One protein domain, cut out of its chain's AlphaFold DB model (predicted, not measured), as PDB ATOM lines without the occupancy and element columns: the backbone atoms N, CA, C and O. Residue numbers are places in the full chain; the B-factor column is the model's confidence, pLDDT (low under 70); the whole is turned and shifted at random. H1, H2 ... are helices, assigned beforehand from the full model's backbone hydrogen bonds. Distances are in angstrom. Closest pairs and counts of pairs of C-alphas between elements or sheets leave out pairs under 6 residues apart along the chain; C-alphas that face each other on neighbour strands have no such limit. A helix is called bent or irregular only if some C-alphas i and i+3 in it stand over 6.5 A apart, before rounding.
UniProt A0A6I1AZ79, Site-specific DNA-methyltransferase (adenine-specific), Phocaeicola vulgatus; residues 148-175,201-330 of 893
ATOM      1  N   CYS A 148     -43.694  43.145  47.902       81.25
ATOM      2  CA  CYS A 148     -44.512  43.303  46.700       81.25
ATOM      3  C   CYS A 148     -43.685  43.380  45.407       81.25
ATOM      4  O   CYS A 148     -44.249  43.208  44.331       81.25
ATOM      5  N   LEU A 149     -42.374  43.616  45.489       90.00
ATOM      6  CA  LEU A 149     -41.490  43.572  44.329       90.00
ATOM      7  C   LEU A 149     -41.304  42.153  43.777       90.00
ATOM      8  O   LEU A 149     -41.046  42.012  42.588       90.00
ATOM      9  N   TYR A 150     -41.418  41.116  44.607       89.62
ATOM     10  CA  TYR A 150     -40.997  39.766  44.236       89.62
ATOM     11  C   TYR A 150     -42.168  38.870  43.830       89.62
ATOM     12  O   TYR A 150     -43.236  38.896  44.445       89.62
ATOM     13  N   VAL A 151     -41.944  38.031  42.819       88.25
ATOM     14  CA  VAL A 151     -42.883  37.004  42.354       88.25
ATOM     15  C   VAL A 151     -42.502  35.670  42.992       88.25
ATOM     16  O   VAL A 151     -41.474  35.084  42.659       88.25
ATOM     17  N   GLN A 152     -43.327  35.193  43.928       80.00
ATOM     18  CA  GLN A 152     -43.047  33.987  44.718       80.00
ATOM     19  C   GLN A 152     -42.859  32.734  43.855       80.00
ATOM     20  O   GLN A 152     -41.920  31.977  44.079       80.00
ATOM     21  N   GLU A 153     -43.706  32.542  42.846       82.44
ATOM     22  CA  GLU A 153     -43.639  31.379  41.956       82.44
ATOM     23  C   GLU A 153     -42.331  31.328  41.162       82.44
ATOM     24  O   GLU A 153     -41.706  30.276  41.073       82.44
ATOM     25  N   GLU A 154     -41.880  32.463  40.626       88.94
ATOM     26  CA  GLU A 154     -40.617  32.541  39.886       88.94
ATOM     27  C   GLU A 154     -39.415  32.341  40.810       88.94
ATOM     28  O   GLU A 154     -38.473  31.643  40.447       88.94
ATOM     29  N   LEU A 155     -39.471  32.870  42.036       84.44
ATOM     30  CA  LEU A 155     -38.403  32.704  43.022       84.44
ATOM     31  C   LEU A 155     -38.258  31.247  43.496       84.44
ATOM     32  O   LEU A 155     -37.144  30.787  43.757       84.44
ATOM     33  N   ASN A 156     -39.369  30.512  43.576       82.88
ATOM     34  CA  ASN A 156     -39.380  29.092  43.925       82.88
ATOM     35  C   ASN A 156     -38.790  28.204  42.817       82.88
ATOM     36  O   ASN A 156     -38.275  27.131  43.116       82.88
ATOM     37  N   LYS A 157     -38.819  28.655  41.553       87.06
ATOM     38  CA  LYS A 157     -38.217  27.943  40.409       87.06
ATOM     39  C   LYS A 157     -36.693  28.076  40.349       87.06
ATOM     40  O   LYS A 157     -36.057  27.330  39.608       87.06
ATOM     41  N   ILE A 158     -36.104  29.028  41.074       86.12
ATOM     42  CA  ILE A 158     -34.650  29.212  41.089       86.12
ATOM     43  C   ILE A 158     -34.000  28.146  41.974       86.12
ATOM     44  O   ILE A 158     -34.452  27.899  43.097       86.12
ATOM     45  N   ASP A 159     -32.911  27.562  41.472       84.81
ATOM     46  CA  ASP A 159     -32.048  26.648  42.219       84.81
ATOM     47  C   ASP A 159     -31.575  27.303  43.539       84.81
ATOM     48  O   ASP A 159     -30.967  28.384  43.505       84.81
ATOM     49  N   PRO A 160     -31.833  26.676  44.704       82.38
ATOM     50  CA  PRO A 160     -31.343  27.150  45.993       82.38
ATOM     51  C   PRO A 160     -29.830  27.393  46.025       82.38
ATOM     52  O   PRO A 160     -29.396  28.362  46.648       82.38
ATOM     53  N   ASN A 161     -29.029  26.576  45.331       82.38
ATOM     54  CA  ASN A 161     -27.574  26.739  45.296       82.38
ATOM     55  C   ASN A 161     -27.174  28.032  44.583       82.38
ATOM     56  O   ASN A 161     -26.348  28.786  45.094       82.38
ATOM     57  N   LEU A 162     -27.813  28.334  43.449       84.12
ATOM     58  CA  LEU A 162     -27.610  29.593  42.737       84.12
ATOM     59  C   LEU A 162     -28.021  30.795  43.599       84.12
ATOM     60  O   LEU A 162     -27.301  31.790  43.643       84.12
ATOM     61  N   LEU A 163     -29.158  30.719  44.300       82.56
ATOM     62  CA  LEU A 163     -29.581  31.790  45.208       82.56
ATOM     63  C   LEU A 163     -28.591  31.983  46.354       82.56
ATOM     64  O   LEU A 163     -28.275  33.121  46.682       82.56
ATOM     65  N   ASN A 164     -28.100  30.903  46.959       82.06
ATOM     66  CA  ASN A 164     -27.115  30.987  48.032       82.06
ATOM     67  C   ASN A 164     -25.803  31.592  47.527       82.06
ATOM     68  O   ASN A 164     -25.300  32.513  48.159       82.06
ATOM     69  N   GLN A 165     -25.328  31.182  46.347       81.94
ATOM     70  CA  GLN A 165     -24.148  31.765  45.708       81.94
ATOM     71  C   GLN A 165     -24.324  33.268  45.443       81.94
ATOM     72  O   GLN A 165     -23.434  34.061  45.737       81.94
ATOM     73  N   ILE A 166     -25.481  33.688  44.916       82.44
ATOM     74  CA  ILE A 166     -25.808  35.113  44.744       82.44
ATOM     75  C   ILE A 166     -25.817  35.822  46.104       82.44
ATOM     76  O   ILE A 166     -25.281  36.922  46.232       82.44
ATOM     77  N   GLY A 167     -26.382  35.185  47.128       79.50
ATOM     78  CA  GLY A 167     -26.398  35.691  48.493       79.50
ATOM     79  C   GLY A 167     -24.994  35.947  49.044       79.50
ATOM     80  O   GLY A 167     -24.711  37.062  49.483       79.50
ATOM     81  N   GLU A 168     -24.116  34.947  48.960       79.38
ATOM     82  CA  GLU A 168     -22.714  34.993  49.398       79.38
ATOM     83  C   GLU A 168     -21.894  36.038  48.625       79.38
ATOM     84  O   GLU A 168     -21.064  36.734  49.205       79.38
ATOM     85  N   ASN A 169     -22.193  36.236  47.339       76.94
ATOM     86  CA  ASN A 169     -21.511  37.189  46.459       76.94
ATOM     87  C   ASN A 169     -22.021  38.643  46.577       76.94
ATOM     88  O   ASN A 169     -21.814  39.465  45.679       76.94
ATOM     89  N   GLY A 170     -22.671  38.984  47.695       67.12
ATOM     90  CA  GLY A 170     -23.143  40.338  48.006       67.12
ATOM     91  C   GLY A 170     -24.622  40.592  47.701       67.12
ATOM     92  O   GLY A 170     -25.083  41.736  47.766       67.12
ATOM     93  N   GLY A 171     -25.382  39.543  47.377       64.50
ATOM     94  CA  GLY A 171     -26.837  39.588  47.275       64.50
ATOM     95  C   GLY A 171     -27.548  39.630  48.634       64.50
ATOM     96  O   GLY A 171     -28.663  40.147  48.711       64.50
ATOM     97  N   GLN A 172     -26.904  39.172  49.715       73.31
ATOM     98  CA  GLN A 172     -27.401  39.351  51.083       73.31
ATOM     99  C   GLN A 172     -27.211  40.796  51.566       73.31
ATOM    100  O   GLN A 172     -26.160  41.400  51.372       73.31
ATOM    101  N   ALA A 173     -28.232  41.356  52.221       63.19
ATOM    102  CA  ALA A 173     -28.169  42.667  52.871       63.19
ATOM    103  C   ALA A 173     -28.467  42.541  54.380       63.19
ATOM    104  O   ALA A 173     -29.351  41.754  54.738       63.19
ATOM    105  N   PRO A 174     -27.786  43.310  55.258       54.56
ATOM    106  CA  PRO A 174     -28.048  43.311  56.696       54.56
ATOM    107  C   PRO A 174     -29.506  43.676  57.000       54.56
ATOM    108  O   PRO A 174     -30.025  44.676  56.506       54.56
ATOM    109  N   ASP A 175     -30.182  42.867  57.815       50.00
ATOM    110  CA  ASP A 175     -31.581  43.091  58.183       50.00
ATOM    111  C   ASP A 175     -31.649  43.848  59.522       50.00
ATOM    112  O   ASP A 175     -31.578  43.238  60.588       50.00
ATOM    113  N   LYS A 201     -48.312  12.819  59.645       62.19
ATOM    114  CA  LYS A 201     -48.441  14.233  60.024       62.19
ATOM    115  C   LYS A 201     -49.906  14.634  60.218       62.19
ATOM    116  O   LYS A 201     -50.216  15.326  61.188       62.19
ATOM    117  N   ILE A 202     -50.826  14.172  59.368       61.72
ATOM    118  CA  ILE A 202     -52.275  14.386  59.530       61.72
ATOM    119  C   ILE A 202     -52.795  13.695  60.795       61.72
ATOM    120  O   ILE A 202     -53.589  14.288  61.527       61.72
ATOM    121  N   ARG A 203     -52.309  12.492  61.119       67.81
ATOM    122  CA  ARG A 203     -52.657  11.792  62.365       67.81
ATOM    123  C   ARG A 203     -52.205  12.567  63.608       67.81
ATOM    124  O   ARG A 203     -52.998  12.742  64.534       67.81
ATOM    125  N   GLN A 204     -50.986  13.108  63.608       70.31
ATOM    126  CA  GLN A 204     -50.505  14.001  64.673       70.31
ATOM    127  C   GLN A 204     -51.339  15.293  64.764       70.31
ATOM    128  O   GLN A 204     -51.660  15.752  65.862       70.31
ATOM    129  N   LYS A 205     -51.766  15.862  63.626       68.88
ATOM    130  CA  LYS A 205     -52.631  17.055  63.601       68.88
ATOM    131  C   LYS A 205     -54.065  16.793  64.054       68.88
ATOM    132  O   LYS A 205     -54.649  17.683  64.669       68.88
ATOM    133  N   LYS A 206     -54.611  15.590  63.848       64.88
ATOM    134  CA  LYS A 206     -55.898  15.176  64.438       64.88
ATOM    135  C   LYS A 206     -55.841  15.171  65.970       64.88
ATOM    136  O   LYS A 206     -56.762  15.675  66.608       64.88
ATOM    137  N   ALA A 207     -54.737  14.707  66.562       71.75
ATOM    138  CA  ALA A 207     -54.540  14.766  68.014       71.75
ATOM    139  C   ALA A 207     -54.462  16.218  68.539       71.75
ATOM    140  O   ALA A 207     -55.104  16.551  69.537       71.75
ATOM    141  N   GLU A 208     -53.755  17.107  67.830       74.69
ATOM    142  CA  GLU A 208     -53.683  18.542  68.165       74.69
ATOM    143  C   GLU A 208     -55.053  19.245  68.028       74.69
ATOM    144  O   GLU A 208     -55.427  20.081  68.858       74.69
ATOM    145  N   ALA A 209     -55.833  18.891  67.000       69.81
ATOM    146  CA  ALA A 209     -57.190  19.393  66.788       69.81
ATOM    147  C   ALA A 209     -58.147  18.953  67.911       69.81
ATOM    148  O   ALA A 209     -58.914  19.775  68.418       69.81
ATOM    149  N   ALA A 210     -58.058  17.696  68.358       72.56
ATOM    150  CA  ALA A 210     -58.840  17.174  69.477       72.56
ATOM    151  C   ALA A 210     -58.506  17.878  70.809       72.56
ATOM    152  O   ALA A 210     -59.401  18.205  71.591       72.56
ATOM    153  N   GLU A 211     -57.229  18.182  71.065       76.31
ATOM    154  CA  GLU A 211     -56.816  18.951  72.247       76.31
ATOM    155  C   GLU A 211     -57.323  20.407  72.193       76.31
ATOM    156  O   GLU A 211     -57.815  20.946  73.193       76.31
ATOM    157  N   LYS A 212     -57.271  21.044  71.013       71.31
ATOM    158  CA  LYS A 212     -57.847  22.380  70.781       71.31
ATOM    159  C   LYS A 212     -59.361  22.402  70.966       71.31
ATOM    160  O   LYS A 212     -59.858  23.363  71.550       71.31
ATOM    161  N   ALA A 213     -60.080  21.370  70.525       68.62
ATOM    162  CA  ALA A 213     -61.519  21.243  70.750       68.62
ATOM    163  C   ALA A 213     -61.847  21.217  72.248       68.62
ATOM    164  O   ALA A 213     -62.677  22.003  72.702       68.62
ATOM    165  N   LYS A 214     -61.119  20.406  73.034       75.50
ATOM    166  CA  LYS A 214     -61.268  20.347  74.501       75.50
ATOM    167  C   LYS A 214     -61.015  21.707  75.157       75.50
ATOM    168  O   LYS A 214     -61.828  22.172  75.951       75.50
ATOM    169  N   LYS A 215     -59.924  22.386  74.787       76.44
ATOM    170  CA  LYS A 215     -59.587  23.727  75.303       76.44
ATOM    171  C   LYS A 215     -60.605  24.796  74.895       76.44
ATOM    172  O   LYS A 215     -60.848  25.723  75.662       76.44
ATOM    173  N   LYS A 216     -61.188  24.693  73.696       73.88
ATOM    174  CA  LYS A 216     -62.210  25.625  73.207       73.88
ATOM    175  C   LYS A 216     -63.552  25.398  73.907       73.88
ATOM    176  O   LYS A 216     -64.134  26.367  74.374       73.88
ATOM    177  N   ALA A 217     -63.971  24.146  74.098       70.44
ATOM    178  CA  ALA A 217     -65.170  23.788  74.863       70.44
ATOM    179  C   ALA A 217     -65.087  24.198  76.349       70.44
ATOM    180  O   ALA A 217     -66.102  24.456  76.982       70.44
ATOM    181  N   GLN A 218     -63.886  24.316  76.923       75.00
ATOM    182  CA  GLN A 218     -63.713  24.855  78.280       75.00
ATOM    183  C   GLN A 218     -63.897  26.377  78.376       75.00
ATOM    184  O   GLN A 218     -64.175  26.881  79.460       75.00
ATOM    185  N   LYS A 219     -63.693  27.117  77.279       74.12
ATOM    186  CA  LYS A 219     -63.671  28.592  77.270       74.12
ATOM    187  C   LYS A 219     -64.886  29.228  76.597       74.12
ATOM    188  O   LYS A 219     -65.150  30.400  76.834       74.12
ATOM    189  N   ASP A 220     -65.570  28.482  75.740       76.19
ATOM    190  CA  ASP A 220     -66.670  28.943  74.902       76.19
ATOM    191  C   ASP A 220     -67.875  28.024  75.136       76.19
ATOM    192  O   ASP A 220     -67.890  26.861  74.725       76.19
ATOM    193  N   GLU A 221     -68.855  28.538  75.876       75.25
ATOM    194  CA  GLU A 221     -70.006  27.770  76.349       75.25
ATOM    195  C   GLU A 221     -70.996  27.423  75.228       75.25
ATOM    196  O   GLU A 221     -71.632  26.367  75.283       75.25
ATOM    197  N   GLU A 222     -71.079  28.246  74.178       73.94
ATOM    198  CA  GLU A 222     -71.856  27.932  72.973       73.94
ATOM    199  C   GLU A 222     -71.188  26.809  72.182       73.94
ATOM    200  O   GLU A 222     -71.844  25.831  71.818       73.94
ATOM    201  N   PHE A 223     -69.866  26.887  71.998       79.50
ATOM    202  CA  PHE A 223     -69.111  25.821  71.345       79.50
ATOM    203  C   PHE A 223     -69.153  24.512  72.143       79.50
ATOM    204  O   PHE A 223     -69.212  23.446  71.539       79.50
ATOM    205  N   ARG A 224     -69.163  24.563  73.483       78.19
ATOM    206  CA  ARG A 224     -69.320  23.374  74.340       78.19
ATOM    207  C   ARG A 224     -70.654  22.678  74.110       78.19
ATOM    208  O   ARG A 224     -70.663  21.479  73.857       78.19
ATOM    209  N   LYS A 225     -71.760  23.428  74.155       80.19
ATOM    210  CA  LYS A 225     -73.107  22.884  73.917       80.19
ATOM    211  C   LYS A 225     -73.229  22.301  72.509       80.19
ATOM    212  O   LYS A 225     -73.766  21.211  72.344       80.19
ATOM    213  N   GLN A 226     -72.675  22.993  71.514       78.00
ATOM    214  CA  GLN A 226     -72.633  22.522  70.133       78.00
ATOM    215  C   GLN A 226     -71.797  21.236  69.993       78.00
ATOM    216  O   GLN A 226     -72.258  20.262  69.406       78.00
ATOM    217  N   TRP A 227     -70.608  21.196  70.596       79.75
ATOM    218  CA  TRP A 227     -69.723  20.029  70.604       79.75
ATOM    219  C   TRP A 227     -70.366  18.813  71.280       79.75
ATOM    220  O   TRP A 227     -70.285  17.701  70.762       79.75
ATOM    221  N   GLU A 228     -71.028  19.017  72.421       79.69
ATOM    222  CA  GLU A 228     -71.753  17.975  73.154       79.69
ATOM    223  C   GLU A 228     -72.962  17.447  72.369       79.69
ATOM    224  O   GLU A 228     -73.238  16.252  72.445       79.69
ATOM    225  N   SER A 229     -73.615  18.297  71.565       81.44
ATOM    226  CA  SER A 229     -74.743  17.910  70.704       81.44
ATOM    227  C   SER A 229     -74.359  17.137  69.435       81.44
ATOM    228  O   SER A 229     -75.218  16.476  68.863       81.44
ATOM    229  N   TRP A 230     -73.094  17.206  69.002       85.69
ATOM    230  CA  TRP A 230     -72.606  16.498  67.814       85.69
ATOM    231  C   TRP A 230     -72.441  14.995  68.046       85.69
ATOM    232  O   TRP A 230     -71.953  14.573  69.103       85.69
ATOM    233  N   SER A 231     -72.784  14.206  67.025       85.38
ATOM    234  CA  SER A 231     -72.499  12.772  66.960       85.38
ATOM    235  C   SER A 231     -70.988  12.501  66.890       85.38
ATOM    236  O   SER A 231     -70.173  13.404  66.673       85.38
ATOM    237  N   GLU A 232     -70.583  11.246  67.093       78.44
ATOM    238  CA  GLU A 232     -69.169  10.858  67.009       78.44
ATOM    239  C   GLU A 232     -68.591  11.122  65.606       78.44
ATOM    240  O   GLU A 232     -67.524  11.725  65.493       78.44
ATOM    241  N   GLU A 233     -69.354  10.822  64.551       78.12
ATOM    242  CA  GLU A 233     -68.986  11.099  63.153       78.12
ATOM    243  C   GLU A 233     -68.821  12.606  62.873       78.12
ATOM    244  O   GLU A 233     -67.855  13.024  62.231       78.12
ATOM    245  N   GLU A 234     -69.709  13.457  63.402       78.44
ATOM    246  CA  GLU A 234     -69.629  14.919  63.240       78.44
ATOM    247  C   GLU A 234     -68.409  15.520  63.961       78.44
ATOM    248  O   GLU A 234     -67.760  16.443  63.454       78.44
ATOM    249  N   ARG A 235     -68.051  14.980  65.134       78.44
ATOM    250  CA  ARG A 235     -66.840  15.387  65.866       78.44
ATOM    251  C   ARG A 235     -65.570  14.957  65.138       78.44
ATOM    252  O   ARG A 235     -64.608  15.729  65.114       78.44
ATOM    253  N   GLU A 236     -65.548  13.758  64.559       77.75
ATOM    254  CA  GLU A 236     -64.420  13.278  63.757       77.75
ATOM    255  C   GLU A 236     -64.218  14.113  62.490       77.75
ATOM    256  O   GLU A 236     -63.081  14.463  62.152       77.75
ATOM    257  N   GLU A 237     -65.305  14.488  61.816       77.81
ATOM    258  CA  GLU A 237     -65.257  15.333  60.625       77.81
ATOM    259  C   GLU A 237     -64.762  16.750  60.951       77.81
ATOM    260  O   GLU A 237     -63.859  17.266  60.287       77.81
ATOM    261  N   TRP A 238     -65.230  17.347  62.053       81.62
ATOM    262  CA  TRP A 238     -64.693  18.624  62.530       81.62
ATOM    263  C   TRP A 238     -63.193  18.537  62.848       81.62
ATOM    264  O   TRP A 238     -62.423  19.430  62.486       81.62
ATOM    265  N   GLN A 239     -62.748  17.460  63.507       77.62
ATOM    266  CA  GLN A 239     -61.330  17.254  63.819       77.62
ATOM    267  C   GLN A 239     -60.483  17.078  62.555       77.62
ATOM    268  O   GLN A 239     -59.355  17.569  62.517       77.62
ATOM    269  N   ARG A 240     -61.015  16.420  61.517       75.00
ATOM    270  CA  ARG A 240     -60.373  16.283  60.202       75.00
ATOM    271  C   ARG A 240     -60.190  17.647  59.535       75.00
ATOM    272  O   ARG A 240     -59.063  17.991  59.184       75.00
ATOM    273  N   GLN A 241     -61.253  18.445  59.450       74.44
ATOM    274  CA  GLN A 241     -61.213  19.790  58.863       74.44
ATOM    275  C   GLN A 241     -60.296  20.738  59.649       74.44
ATOM    276  O   GLN A 241     -59.547  21.532  59.075       74.44
ATOM    277  N   GLU A 242     -60.302  20.654  60.981       75.25
ATOM    278  CA  GLU A 242     -59.420  21.448  61.836       75.25
ATOM    279  C   GLU A 242     -57.949  21.017  61.701       75.25
ATOM    280  O   GLU A 242     -57.069  21.878  61.625       75.25
ATOM    281  N   ALA A 243     -57.671  19.713  61.611       71.88
ATOM    282  CA  ALA A 243     -56.333  19.182  61.355       71.88
ATOM    283  C   ALA A 243     -55.798  19.629  59.987       71.88
ATOM    284  O   ALA A 243     -54.660  20.096  59.899       71.88
ATOM    285  N   GLU A 244     -56.625  19.571  58.941       72.50
ATOM    286  CA  GLU A 244     -56.296  20.073  57.604       72.50
ATOM    287  C   GLU A 244     -56.035  21.587  57.624       72.50
ATOM    288  O   GLU A 244     -55.041  22.069  57.074       72.50
ATOM    289  N   ARG A 245     -56.852  22.357  58.354       70.19
ATOM    290  CA  ARG A 245     -56.652  23.801  58.548       70.19
ATOM    291  C   ARG A 245     -55.335  24.114  59.257       70.19
ATOM    292  O   ARG A 245     -54.655  25.075  58.883       70.19
ATOM    293  N   ILE A 246     -54.978  23.350  60.290       70.31
ATOM    294  CA  ILE A 246     -53.703  23.490  61.006       70.31
ATOM    295  C   ILE A 246     -52.540  23.154  60.068       70.31
ATOM    296  O   ILE A 246     -51.614  23.957  59.953       70.31
ATOM    297  N   ALA A 247     -52.617  22.036  59.342       72.19
ATOM    298  CA  ALA A 247     -51.598  21.621  58.381       72.19
ATOM    299  C   ALA A 247     -51.392  22.672  57.277       72.19
ATOM    300  O   ALA A 247     -50.258  23.067  57.005       72.19
ATOM    301  N   ARG A 248     -52.479  23.212  56.709       69.94
ATOM    302  CA  ARG A 248     -52.437  24.289  55.709       69.94
ATOM    303  C   ARG A 248     -51.806  25.567  56.259       69.94
ATOM    304  O   ARG A 248     -51.033  26.217  55.561       69.94
ATOM    305  N   ARG A 249     -52.109  25.946  57.506       65.56
ATOM    306  CA  ARG A 249     -51.494  27.117  58.157       65.56
ATOM    307  C   ARG A 249     -50.000  26.932  58.388       65.56
ATOM    308  O   ARG A 249     -49.250  27.883  58.195       65.56
ATOM    309  N   GLU A 250     -49.577  25.745  58.810       70.31
ATOM    310  CA  GLU A 250     -48.160  25.435  58.991       70.31
ATOM    311  C   GLU A 250     -47.409  25.399  57.667       70.31
ATOM    312  O   GLU A 250     -46.335  25.984  57.589       70.31
ATOM    313  N   GLN A 251     -47.980  24.787  56.626       71.00
ATOM    314  CA  GLN A 251     -47.381  24.799  55.296       71.00
ATOM    315  C   GLN A 251     -47.251  26.234  54.777       71.00
ATOM    316  O   GLN A 251     -46.150  26.675  54.488       71.00
ATOM    317  N   ALA A 252     -48.321  27.032  54.847       65.19
ATOM    318  CA  ALA A 252     -48.269  28.444  54.477       65.19
ATOM    319  C   ALA A 252     -47.268  29.256  55.322       65.19
ATOM    320  O   ALA A 252     -46.736  30.262  54.853       65.19
ATOM    321  N   LYS A 253     -47.019  28.869  56.581       69.69
ATOM    322  CA  LYS A 253     -45.980  29.487  57.414       69.69
ATOM    323  C   LYS A 253     -44.584  29.112  56.907       69.69
ATOM    324  O   LYS A 253     -43.773  30.019  56.747       69.69
ATOM    325  N   LYS A 254     -44.342  27.832  56.611       73.81
ATOM    326  CA  LYS A 254     -43.083  27.343  56.032       73.81
ATOM    327  C   LYS A 254     -42.799  27.993  54.681       73.81
ATOM    328  O   LYS A 254     -41.736  28.575  54.516       73.81
ATOM    329  N   ASP A 255     -43.783  28.030  53.787       69.31
ATOM    330  CA  ASP A 255     -43.649  28.651  52.465       69.31
ATOM    331  C   ASP A 255     -43.315  30.148  52.582       69.31
ATOM    332  O   ASP A 255     -42.527  30.689  51.813       69.31
ATOM    333  N   ARG A 256     -43.886  30.845  53.579       67.88
ATOM    334  CA  ARG A 256     -43.559  32.254  53.868       67.88
ATOM    335  C   ARG A 256     -42.149  32.432  54.422       67.88
ATOM    336  O   ARG A 256     -41.529  33.455  54.138       67.88
ATOM    337  N   GLU A 257     -41.681  31.517  55.261       75.31
ATOM    338  CA  GLU A 257     -40.323  31.536  55.811       75.31
ATOM    339  C   GLU A 257     -39.291  31.247  54.716       75.31
ATOM    340  O   GLU A 257     -38.328  32.000  54.580       75.31
ATOM    341  N   GLU A 258     -39.548  30.255  53.864       76.06
ATOM    342  CA  GLU A 258     -38.710  29.934  52.711       76.06
ATOM    343  C   GLU A 258     -38.673  31.089  51.705       76.06
ATOM    344  O   GLU A 258     -37.596  31.544  51.316       76.06
ATOM    345  N   PHE A 259     -39.836  31.647  51.352       75.44
ATOM    346  CA  PHE A 259     -39.921  32.811  50.469       75.44
ATOM    347  C   PHE A 259     -39.106  33.995  51.005       75.44
ATOM    348  O   PHE A 259     -38.383  34.651  50.258       75.44
ATOM    349  N   ARG A 260     -39.164  34.250  52.320       77.88
ATOM    350  CA  ARG A 260     -38.346  35.290  52.963       77.88
ATOM    351  C   ARG A 260     -36.855  34.984  52.871       77.88
ATOM    352  O   ARG A 260     -36.100  35.892  52.542       77.88
ATOM    353  N   LYS A 261     -36.442  33.738  53.124       80.88
ATOM    354  CA  LYS A 261     -35.038  33.311  53.020       80.88
ATOM    355  C   LYS A 261     -34.504  33.530  51.601       80.88
ATOM    356  O   LYS A 261     -33.438  34.115  51.435       80.88
ATOM    357  N   ARG A 262     -35.281  33.148  50.582       83.38
ATOM    358  CA  ARG A 262     -34.929  33.355  49.170       83.38
ATOM    359  C   ARG A 262     -34.834  34.842  48.804       83.38
ATOM    360  O   ARG A 262     -33.892  35.226  48.119       83.38
ATOM    361  N   ILE A 263     -35.749  35.690  49.296       85.00
ATOM    362  CA  ILE A 263     -35.673  37.151  49.096       85.00
ATOM    363  C   ILE A 263     -34.377  37.711  49.674       85.00
ATOM    364  O   ILE A 263     -33.721  38.505  49.006       85.00
ATOM    365  N   THR A 264     -33.993  37.304  50.888       82.62
ATOM    366  CA  THR A 264     -32.787  37.818  51.555       82.62
ATOM    367  C   THR A 264     -31.546  37.685  50.677       82.62
ATOM    368  O   THR A 264     -30.746  38.615  50.642       82.62
ATOM    369  N   ASN A 265     -31.427  36.598  49.911       83.38
ATOM    370  CA  ASN A 265     -30.292  36.351  49.022       83.38
ATOM    371  C   ASN A 265     -30.227  37.275  47.795       83.38
ATOM    372  O   ASN A 265     -29.155  37.428  47.224       83.38
ATOM    373  N   ILE A 266     -31.336  37.890  47.375       88.69
ATOM    374  CA  ILE A 266     -31.376  38.810  46.219       88.69
ATOM    375  C   ILE A 266     -31.737  40.251  46.612       88.69
ATOM    376  O   ILE A 266     -31.772  41.148  45.765       88.69
ATOM    377  N   ARG A 267     -32.007  40.496  47.898       88.44
ATOM    378  CA  ARG A 267     -32.411  41.798  48.442       88.44
ATOM    379  C   ARG A 267     -31.325  42.848  48.243       88.44
ATOM    380  O   ARG A 267     -31.629  43.941  47.785       88.44
ATOM    381  N   GLY A 268     -30.062  42.511  48.498       86.88
ATOM    382  CA  GLY A 268     -28.922  43.416  48.330       86.88
ATOM    383  C   GLY A 268     -28.756  43.943  46.904       86.88
ATOM    384  O   GLY A 268     -28.313  45.077  46.722       86.88
ATOM    385  N   ILE A 269     -29.182  43.172  45.899       91.50
ATOM    386  CA  ILE A 269     -29.261  43.621  44.503       91.50
ATOM    387  C   ILE A 269     -30.402  44.634  44.358       91.50
ATOM    388  O   ILE A 269     -30.185  45.734  43.858       91.50
ATOM    389  N   ALA A 270     -31.604  44.291  44.834       93.12
ATOM    390  CA  ALA A 270     -32.798  45.125  44.701       93.12
ATOM    391  C   ALA A 270     -32.636  46.523  45.323       93.12
ATOM    392  O   ALA A 270     -33.044  47.505  44.710       93.12
ATOM    393  N   LEU A 271     -31.986  46.626  46.490       92.56
ATOM    394  CA  LEU A 271     -31.788  47.894  47.213       92.56
ATOM    395  C   LEU A 271     -30.903  48.916  46.469       92.56
ATOM    396  O   LEU A 271     -30.925  50.102  46.799       92.56
ATOM    397  N   ARG A 272     -30.123  48.477  45.471       92.00
ATOM    398  CA  ARG A 272     -29.221  49.332  44.673       92.00
ATOM    399  C   ARG A 272     -29.871  49.866  43.391       92.00
ATOM    400  O   ARG A 272     -29.467  50.907  42.879       92.00
ATOM    401  N   ILE A 273     -30.920  49.199  42.909       93.81
ATOM    402  CA  ILE A 273     -31.629  49.529  41.662       93.81
ATOM    403  C   ILE A 273     -32.268  50.931  41.668       93.81
ATOM    404  O   ILE A 273     -32.132  51.625  40.658       93.81
ATOM    405  N   PRO A 274     -32.920  51.402  42.753       93.81
ATOM    406  CA  PRO A 274     -33.563  52.718  42.774       93.81
ATOM    407  C   PRO A 274     -32.652  53.885  42.384       93.81
ATOM    408  O   PRO A 274     -33.062  54.754  41.617       93.81
ATOM    409  N   LEU A 275     -31.406  53.885  42.865       92.75
ATOM    410  CA  LEU A 275     -30.445  54.954  42.582       92.75
ATOM    411  C   LEU A 275     -30.080  54.998  41.088       92.75
ATOM    412  O   LEU A 275     -29.992  56.072  40.494       92.75
ATOM    413  N   LEU A 276     -29.941  53.824  40.466       91.06
ATOM    414  CA  LEU A 276     -29.687  53.680  39.030       91.06
ATOM    415  C   LEU A 276     -30.896  54.138  38.200       91.06
ATOM    416  O   LEU A 276     -30.745  54.828  37.195       91.06
ATOM    417  N   MET A 277     -32.115  53.817  38.650       90.25
ATOM    418  CA  MET A 277     -33.346  54.297  38.012       90.25
ATOM    419  C   MET A 277     -33.487  55.820  38.069       90.25
ATOM    420  O   MET A 277     -33.946  56.431  37.102       90.25
ATOM    421  N   TYR A 278     -33.083  56.424  39.188       90.56
ATOM    422  CA  TYR A 278     -33.068  57.873  39.370       90.56
ATOM    423  C   TYR A 278     -32.087  58.564  38.410       90.56
ATOM    424  O   TYR A 278     -32.465  59.529  37.742       90.56
ATOM    425  N   GLY A 279     -30.858  58.049  38.280       83.81
ATOM    426  CA  GLY A 279     -29.873  58.573  37.324       83.81
ATOM    427  C   GLY A 279     -30.345  58.486  35.867       83.81
ATOM    428  O   GLY A 279     -30.206  59.448  35.100       83.81
ATOM    429  N   GLY A 280     -30.993  57.370  35.516       74.44
ATOM    430  CA  GLY A 280     -31.357  57.012  34.144       74.44
ATOM    431  C   GLY A 280     -30.271  56.166  33.467       74.44
ATOM    432  O   GLY A 280     -29.294  55.785  34.101       74.44
ATOM    433  N   ALA A 281     -30.439  55.844  32.179       61.75
ATOM    434  CA  ALA A 281     -29.395  55.157  31.409       61.75
ATOM    435  C   ALA A 281     -28.089  55.976  31.387       61.75
ATOM    436  O   ALA A 281     -28.129  57.209  31.471       61.75
ATOM    437  N   ASP A 282     -26.946  55.297  31.264       55.84
ATOM    438  CA  ASP A 282     -25.633  55.945  31.230       55.84
ATOM    439  C   ASP A 282     -25.579  57.067  30.187       55.84
ATOM    440  O   ASP A 282     -25.752  56.820  28.995       55.84
ATOM    441  N   ALA A 283     -25.269  58.280  30.651       49.62
ATOM    442  CA  ALA A 283     -25.092  59.496  29.852       49.62
ATOM    443  C   ALA A 283     -26.350  60.192  29.286       49.62
ATOM    444  O   ALA A 283     -26.249  60.859  28.265       49.62
ATOM    445  N   GLY A 284     -27.480  60.171  29.998       51.28
ATOM    446  CA  GLY A 284     -28.526  61.180  29.775       51.28
ATOM    447  C   GLY A 284     -29.576  60.778  28.738       51.28
ATOM    448  O   GLY A 284     -29.383  60.849  27.536       51.28
ATOM    449  N   ASP A 285     -30.719  60.361  29.273       55.75
ATOM    450  CA  ASP A 285     -32.040  60.287  28.643       55.75
ATOM    451  C   ASP A 285     -32.186  59.527  27.309       55.75
ATOM    452  O   ASP A 285     -32.350  60.083  26.227       55.75
ATOM    453  N   MET A 286     -32.343  58.207  27.419       53.53
ATOM    454  CA  MET A 286     -33.199  57.491  26.475       53.53
ATOM    455  C   MET A 286     -34.646  57.737  26.908       53.53
ATOM    456  O   MET A 286     -35.010  57.383  28.026       53.53
ATOM    457  N   LYS A 287     -35.490  58.286  26.025       58.47
ATOM    458  CA  LYS A 287     -36.955  58.402  26.219       58.47
ATOM    459  C   LYS A 287     -37.632  57.093  26.655       58.47
ATOM    460  O   LYS A 287     -38.775  57.108  27.094       58.47
ATOM    461  N   GLU A 288     -36.945  55.969  26.504       64.12
ATOM    462  CA  GLU A 288     -37.374  54.674  26.998       64.12
ATOM    463  C   GLU A 288     -37.146  54.490  28.503       64.12
ATOM    464  O   GLU A 288     -36.024  54.598  29.013       64.12
ATOM    465  N   ASP A 289     -38.188  54.008  29.164       76.06
ATOM    466  CA  ASP A 289     -38.159  53.607  30.561       76.06
ATOM    467  C   ASP A 289     -37.184  52.447  30.841       76.06
ATOM    468  O   ASP A 289     -36.797  51.660  29.962       76.06
ATOM    469  N   ILE A 290     -36.740  52.365  32.095       85.00
ATOM    470  CA  ILE A 290     -35.935  51.255  32.602       85.00
ATOM    471  C   ILE A 290     -36.896  50.149  33.039       85.00
ATOM    472  O   ILE A 290     -37.664  50.312  33.983       85.00
ATOM    473  N   THR A 291     -36.820  49.016  32.353       89.81
ATOM    474  CA  THR A 291     -37.599  47.814  32.637       89.81
ATOM    475  C   THR A 291     -36.673  46.716  33.131       89.81
ATOM    476  O   THR A 291     -35.459  46.749  32.915       89.81
ATOM    477  N   VAL A 292     -37.243  45.690  33.757       90.69
ATOM    478  CA  VAL A 292     -36.471  44.530  34.218       90.69
ATOM    479  C   VAL A 292     -35.712  43.833  33.069       90.69
ATOM    480  O   VAL A 292     -34.630  43.284  33.274       90.69
ATOM    481  N   ASP A 293     -36.229  43.913  31.837       89.75
ATOM    482  CA  ASP A 293     -35.656  43.272  30.649       89.75
ATOM    483  C   ASP A 293     -34.579  44.091  29.929       89.75
ATOM    484  O   ASP A 293     -33.773  43.535  29.172       89.75
ATOM    485  N   ASN A 294     -34.561  45.412  30.107       89.75
ATOM    486  CA  ASN A 294     -33.534  46.271  29.516       89.75
ATOM    487  C   ASN A 294     -32.480  46.743  30.533       89.75
ATOM    488  O   ASN A 294     -31.437  47.234  30.106       89.75
ATOM    489  N   PHE A 295     -32.697  46.518  31.833       90.38
ATOM    490  CA  PHE A 295     -31.849  47.002  32.926       90.38
ATOM    491  C   PHE A 295     -30.350  46.738  32.715       90.38
ATOM    492  O   PHE A 295     -29.557  47.673  32.654       90.38
ATOM    493  N   THR A 296     -29.954  45.479  32.507       91.12
ATOM    494  CA  THR A 296     -28.539  45.091  32.332       91.12
ATOM    495  C   THR A 296     -27.911  45.607  31.038       91.12
ATOM    496  O   THR A 296     -26.690  45.732  30.963       91.12
ATOM    497  N   ARG A 297     -28.729  45.916  30.023       89.25
ATOM    498  CA  ARG A 297     -28.281  46.481  28.740       89.25
ATOM    499  C   ARG A 297     -28.104  47.997  28.805       89.25
ATOM    500  O   ARG A 297     -27.251  48.526  28.104       89.25
ATOM    501  N   LYS A 298     -28.903  48.684  29.626       86.88
ATOM    502  CA  LYS A 298     -28.867  50.149  29.785       86.88
ATOM    503  C   LYS A 298     -27.771  50.651  30.722       86.88
ATOM    504  O   LYS A 298     -27.498  51.848  30.728       86.88
ATOM    505  N   ILE A 299     -27.180  49.752  31.502       88.88
ATOM    506  CA  ILE A 299     -26.085  50.046  32.422       88.88
ATOM    507  C   ILE A 299     -24.797  49.501  31.803       88.88
ATOM    508  O   ILE A 299     -24.751  48.336  31.425       88.88
ATOM    509  N   LYS A 300     -23.751  50.308  31.696       89.31
ATOM    510  CA  LYS A 300     -22.396  49.996  31.244       89.31
ATOM    511  C   LYS A 300     -21.673  49.171  32.296       89.31
ATOM    512  O   LYS A 300     -22.038  49.181  33.466       89.31
ATOM    513  N   ASP A 301     -20.653  48.434  31.876       90.38
ATOM    514  CA  ASP A 301     -19.939  47.521  32.775       90.38
ATOM    515  C   ASP A 301     -19.231  48.263  33.915       90.38
ATOM    516  O   ASP A 301     -19.320  47.839  35.063       90.38
ATOM    517  N   GLU A 302     -18.630  49.418  33.625       88.12
ATOM    518  CA  GLU A 302     -18.009  50.290  34.629       88.12
ATOM    519  C   GLU A 302     -19.021  50.783  35.683       88.12
ATOM    520  O   GLU A 302     -18.777  50.665  36.883       88.12
ATOM    521  N   SER A 303     -20.204  51.240  35.251       91.31
ATOM    522  CA  SER A 303     -21.301  51.658  36.132       91.31
ATOM    523  C   SER A 303     -21.856  50.485  36.946       91.31
ATOM    524  O   SER A 303     -22.153  50.622  38.130       91.31
ATOM    525  N   TRP A 304     -21.981  49.306  36.331       92.00
ATOM    526  CA  TRP A 304     -22.409  48.099  37.031       92.00
ATOM    527  C   TRP A 304     -21.428  47.738  38.149       92.00
ATOM    528  O   TRP A 304     -21.852  47.519  39.279       92.00
ATOM    529  N   ALA A 305     -20.126  47.732  37.856       89.50
ATOM    530  CA  ALA A 305     -19.083  47.403  38.822       89.50
ATOM    531  C   ALA A 305     -19.013  48.385  40.006       89.50
ATOM    532  O   ALA A 305     -18.631  47.986  41.105       89.50
ATOM    533  N   GLU A 306     -19.375  49.656  39.800       87.50
ATOM    534  CA  GLU A 306     -19.369  50.670  40.859       87.50
ATOM    535  C   GLU A 306     -20.598  50.604  41.780       87.50
ATOM    536  O   GLU A 306     -20.467  50.809  42.987       87.50
ATOM    537  N   PHE A 307     -21.786  50.347  41.227       89.88
ATOM    538  CA  PHE A 307     -23.047  50.473  41.967       89.88
ATOM    539  C   PHE A 307     -23.680  49.143  42.381       89.88
ATOM    540  O   PHE A 307     -24.535  49.151  43.266       89.88
ATOM    541  N   MET A 308     -23.304  48.025  41.755       90.56
ATOM    542  CA  MET A 308     -23.806  46.685  42.080       90.56
ATOM    543  C   MET A 308     -22.819  45.927  42.979       90.56
ATOM    544  O   MET A 308     -21.643  46.283  43.044       90.56
ATOM    545  N   PRO A 309     -23.257  44.872  43.694       86.69
ATOM    546  CA  PRO A 309     -22.349  44.105  44.541       86.69
ATOM    547  C   PRO A 309     -21.203  43.495  43.717       86.69
ATOM    548  O   PRO A 309     -21.448  42.905  42.664       86.69
ATOM    549  N   LYS A 310     -19.960  43.593  44.215       79.62
ATOM    550  CA  LYS A 310     -18.732  43.209  43.485       79.62
ATOM    551  C   LYS A 310     -18.724  41.775  42.931       79.62
ATOM    552  O   LYS A 310     -18.021  41.514  41.964       79.62
ATOM    553  N   GLY A 311     -19.473  40.849  43.534       79.94
ATOM    554  CA  GLY A 311     -19.547  39.448  43.108       79.94
ATOM    555  C   GLY A 311     -20.719  39.113  42.180       79.94
ATOM    556  O   GLY A 311     -20.883  37.950  41.821       79.94
ATOM    557  N   ILE A 312     -21.548  40.091  41.800       87.19
ATOM    558  CA  ILE A 312     -22.750  39.865  40.990       87.19
ATOM    559  C   ILE A 312     -22.536  40.396  39.581       87.19
ATOM    560  O   ILE A 312     -22.456  41.603  39.363       87.19
ATOM    561  N   SER A 313     -22.516  39.496  38.600       91.31
ATOM    562  CA  SER A 313     -22.459  39.885  37.193       91.31
ATOM    563  C   SER A 313     -23.844  40.252  36.645       91.31
ATOM    564  O   SER A 313     -24.891  39.855  37.169       91.31
ATOM    565  N   LYS A 314     -23.870  40.948  35.504       93.31
ATOM    566  CA  LYS A 314     -25.104  41.149  34.726       93.31
ATOM    567  C   LYS A 314     -25.763  39.828  34.320       93.31
ATOM    568  O   LYS A 314     -26.988  39.749  34.243       93.31
ATOM    569  N   ALA A 315     -24.965  38.790  34.060       92.38
ATOM    570  CA  ALA A 315     -25.475  37.465  33.729       92.38
ATOM    571  C   ALA A 315     -26.207  36.839  34.923       92.38
ATOM    572  O   ALA A 315     -27.275  36.259  34.738       92.38
ATOM    573  N   ASP A 316     -25.695  37.018  36.143       91.38
ATOM    574  CA  ASP A 316     -26.352  36.531  37.359       91.38
ATOM    575  C   ASP A 316     -27.673  37.254  37.610       91.38
ATOM    576  O   ASP A 316     -28.685  36.600  37.863       91.38
ATOM    577  N   PHE A 317     -27.717  38.577  37.416       93.62
ATOM    578  CA  PHE A 317     -28.980  39.317  37.456       93.62
ATOM    579  C   PHE A 317     -29.993  38.771  36.442       93.62
ATOM    580  O   PHE A 317     -31.156  38.549  36.777       93.62
ATOM    581  N   ASN A 318     -29.564  38.493  35.208       94.38
ATOM    582  CA  ASN A 318     -30.447  37.960  34.170       94.38
ATOM    583  C   ASN A 318     -31.027  36.575  34.517       94.38
ATOM    584  O   ASN A 318     -32.122  36.265  34.045       94.38
ATOM    585  N   LYS A 319     -30.355  35.769  35.354       92.12
ATOM    586  CA  LYS A 319     -30.895  34.490  35.856       92.12
ATOM    587  C   LYS A 319     -32.054  34.702  36.835       92.12
ATOM    588  O   LYS A 319     -32.993  33.915  36.839       92.12
ATOM    589  N   ILE A 320     -32.016  35.775  37.628       92.81
ATOM    590  CA  ILE A 320     -33.025  36.063  38.663       92.81
ATOM    591  C   ILE A 320     -34.051  37.124  38.254       92.81
ATOM    592  O   ILE A 320     -35.010  37.350  38.986       92.81
ATOM    593  N   LYS A 321     -33.901  37.775  37.096       93.81
ATOM    594  CA  LYS A 321     -34.732  38.921  36.693       93.81
ATOM    595  C   LYS A 321     -36.244  38.636  36.703       93.81
ATOM    596  O   LYS A 321     -37.024  39.506  37.066       93.81
ATOM    597  N   LYS A 322     -36.661  37.401  36.387       93.56
ATOM    598  CA  LYS A 322     -38.076  36.973  36.422       93.56
ATOM    599  C   LYS A 322     -38.670  36.941  37.834       93.56
ATOM    600  O   LYS A 322     -39.882  36.993  37.991       93.56
ATOM    601  N   CYS A 323     -37.824  36.907  38.864       92.88
ATOM    602  CA  CYS A 323     -38.256  36.990  40.256       92.88
ATOM    603  C   CYS A 323     -38.768  38.386  40.627       92.88
ATOM    604  O   CYS A 323     -39.394  38.531  41.675       92.88
ATOM    605  N   PHE A 324     -38.506  39.410  39.809       94.12
ATOM    606  CA  PHE A 324     -38.999  40.768  40.007       94.12
ATOM    607  C   PHE A 324     -40.303  40.974  39.230       94.12
ATOM    608  O   PHE A 324     -40.405  40.652  38.048       94.12
ATOM    609  N   ASN A 325     -41.306  41.553  39.885       92.81
ATOM    610  CA  ASN A 325     -42.556  41.949  39.257       92.81
ATOM    611  C   ASN A 325     -42.283  43.101  38.278       92.81
ATOM    612  O   ASN A 325     -41.996  44.222  38.702       92.81
ATOM    613  N   ALA A 326     -42.374  42.814  36.976       91.62
ATOM    614  CA  ALA A 326     -41.996  43.741  35.911       91.62
ATOM    615  C   ALA A 326     -42.766  45.070  35.968       91.62
ATOM    616  O   ALA A 326     -42.156  46.132  35.869       91.62
ATOM    617  N   THR A 327     -44.081  45.019  36.206       89.00
ATOM    618  CA  THR A 327     -44.934  46.214  36.293       89.00
ATOM    619  C   THR A 327     -44.530  47.101  37.464       89.00
ATOM    620  O   THR A 327     -44.296  48.289  37.283       89.00
ATOM    621  N   ARG A 328     -44.390  46.536  38.669       89.88
ATOM    622  CA  ARG A 328     -44.009  47.312  39.860       89.88
ATOM    623  C   ARG A 328     -42.593  47.866  39.751       89.88
ATOM    624  O   ARG A 328     -42.348  48.978  40.204       89.88
ATOM    625  N   PHE A 329     -41.682  47.108  39.142       93.50
ATOM    626  CA  PHE A 329     -40.314  47.537  38.866       93.50
ATOM    627  C   PHE A 329     -40.286  48.771  37.952       93.50
ATOM    628  O   PHE A 329     -39.664  49.777  38.288       93.50
ATOM    629  N   GLU A 330     -40.989  48.704  36.821       91.75
ATOM    630  CA  GLU A 330     -41.043  49.779  35.828       91.75
ATOM    631  C   GLU A 330     -41.781  51.019  36.356       91.75
ATOM    632  O   GLU A 330     -41.258  52.132  36.279       91.75
TER     633      GLU A 330
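AT A GLANCE: This is residues 148 to 175 and 201 to 330 of the 893 residues of the protein "Site-specific DNA-methyltransferase (adenine-specific)" of Phocaeicola vulgatus (UniProt A0A6I1AZ79). Picture a dumbbell: the one long helix H5 is its shaft, with a small foot at the shaft's first end, where H3 and H4 fold back in a rough triangle with H5, and a larger head of short helices and loops at the other end. In the head, H1 and H2 pack on the last part of H5, H9 packs on H1, and H6, H7, H8 and the long link of residues 280 to 294 reach on beyond the shaft's end. The printed part has 158 residues with ten named helices, H1 to H10 in order along the chain, and no named strand; the class is all helix. It is extended, a rod with a radius of gyration of the C-alphas of 24.6 A and spans of 76 by 32 by 24 A.

IN THESE COORDINATES: Begin at Cys 148 and find C-alpha 152 at (-43.047, 33.987, 44.718), where H1, residues 152 to 156, starts. H2 follows at residues 160 to 171 and is 13.3 A long; it is only just irregular, with C-alphas 168 and 171 6.53 A apart. After the cut, read H3 at residues 201 to 219, 27.1 A long, and H4 at residues 221 to 229, 12.3 A long. Then find C-alpha 232 at (-69.169, 10.858, 67.009); from there H5 runs 54.7 A to C-alpha 270 at (-32.798, 45.125, 44.701). H5 has a kink of 42 degrees near residue 264, and it is irregular, with C-alphas 265 and 268 7.2 A apart. H6 is residues 273 to 279, H7 residues 295 to 298 and H8 residues 301 to 307. H9, residues 314 to 323, is 14.9 A long and irregular, with C-alphas 319 and 322 7.6 A apart. H10, residues 326 to 330, ends at C-alpha 330 at (-41.043, 49.779, 35.828).

HOW THE PARTS SIT: Start from the hub, H5, which touches three helices. With its residues 259 to 262 alone it touches H1, closest at the C-alphas of Gln 152 and Phe 259, 6.7 A apart. With residues 262 to 269 alone it touches H2, closest at the C-alphas of Gly 167 and Asn 265, 4.0 A, at a steep tilt of 41 degrees, the same way. With residues 239 to 247 alone it touches H3, closest at the C-alphas of Lys 205 and Ala 243, 4.8 A, at a steep tilt of 69.5 degrees, only just short of about perpendicular, opposite ways. H3 and H4 touch only at the corner, the C-alphas of Ala 217 and Arg 224 being 4.2 A apart. Residues 248 to 254 of H5 stand free. In the head, H9 touches H1, closest at the C-alphas of Glu 154 and Cys 323, 5.1 A, and only just touches H7, with 3 pairs of C-alphas within 8 A, the closest being those of Thr 296 and Lys 314, 5.8 A. H6 and H8 are close but not clearly touching, at 7.9 A between the C-alphas of Leu 276 and Phe 307. H10 touches no helix and meets H9 only through their link. In H1, H4, H6, H8 and H10 every O i to N i+4 pair is within hydrogen-bond range; in H2 it is 7 of 8, in H3 14 of 15, in H5 31 of 35 and in H9 4 of 6, while H7 is too short for such a pair.

THE WHOLE: Look for the two farthest C-alphas at Ser 229 and Ala 283, 76.6 A apart. Residues 176 to 200 are cut out, and C-alphas 175 and 201 are 33.5 A apart across the cut. The link from H6 to H7 is long, with 15 residues. Mean pLDDT of the printed part is 80.0; 26 residues are under 70, among them 173 to 175, 201 to 203 and 281 to 288.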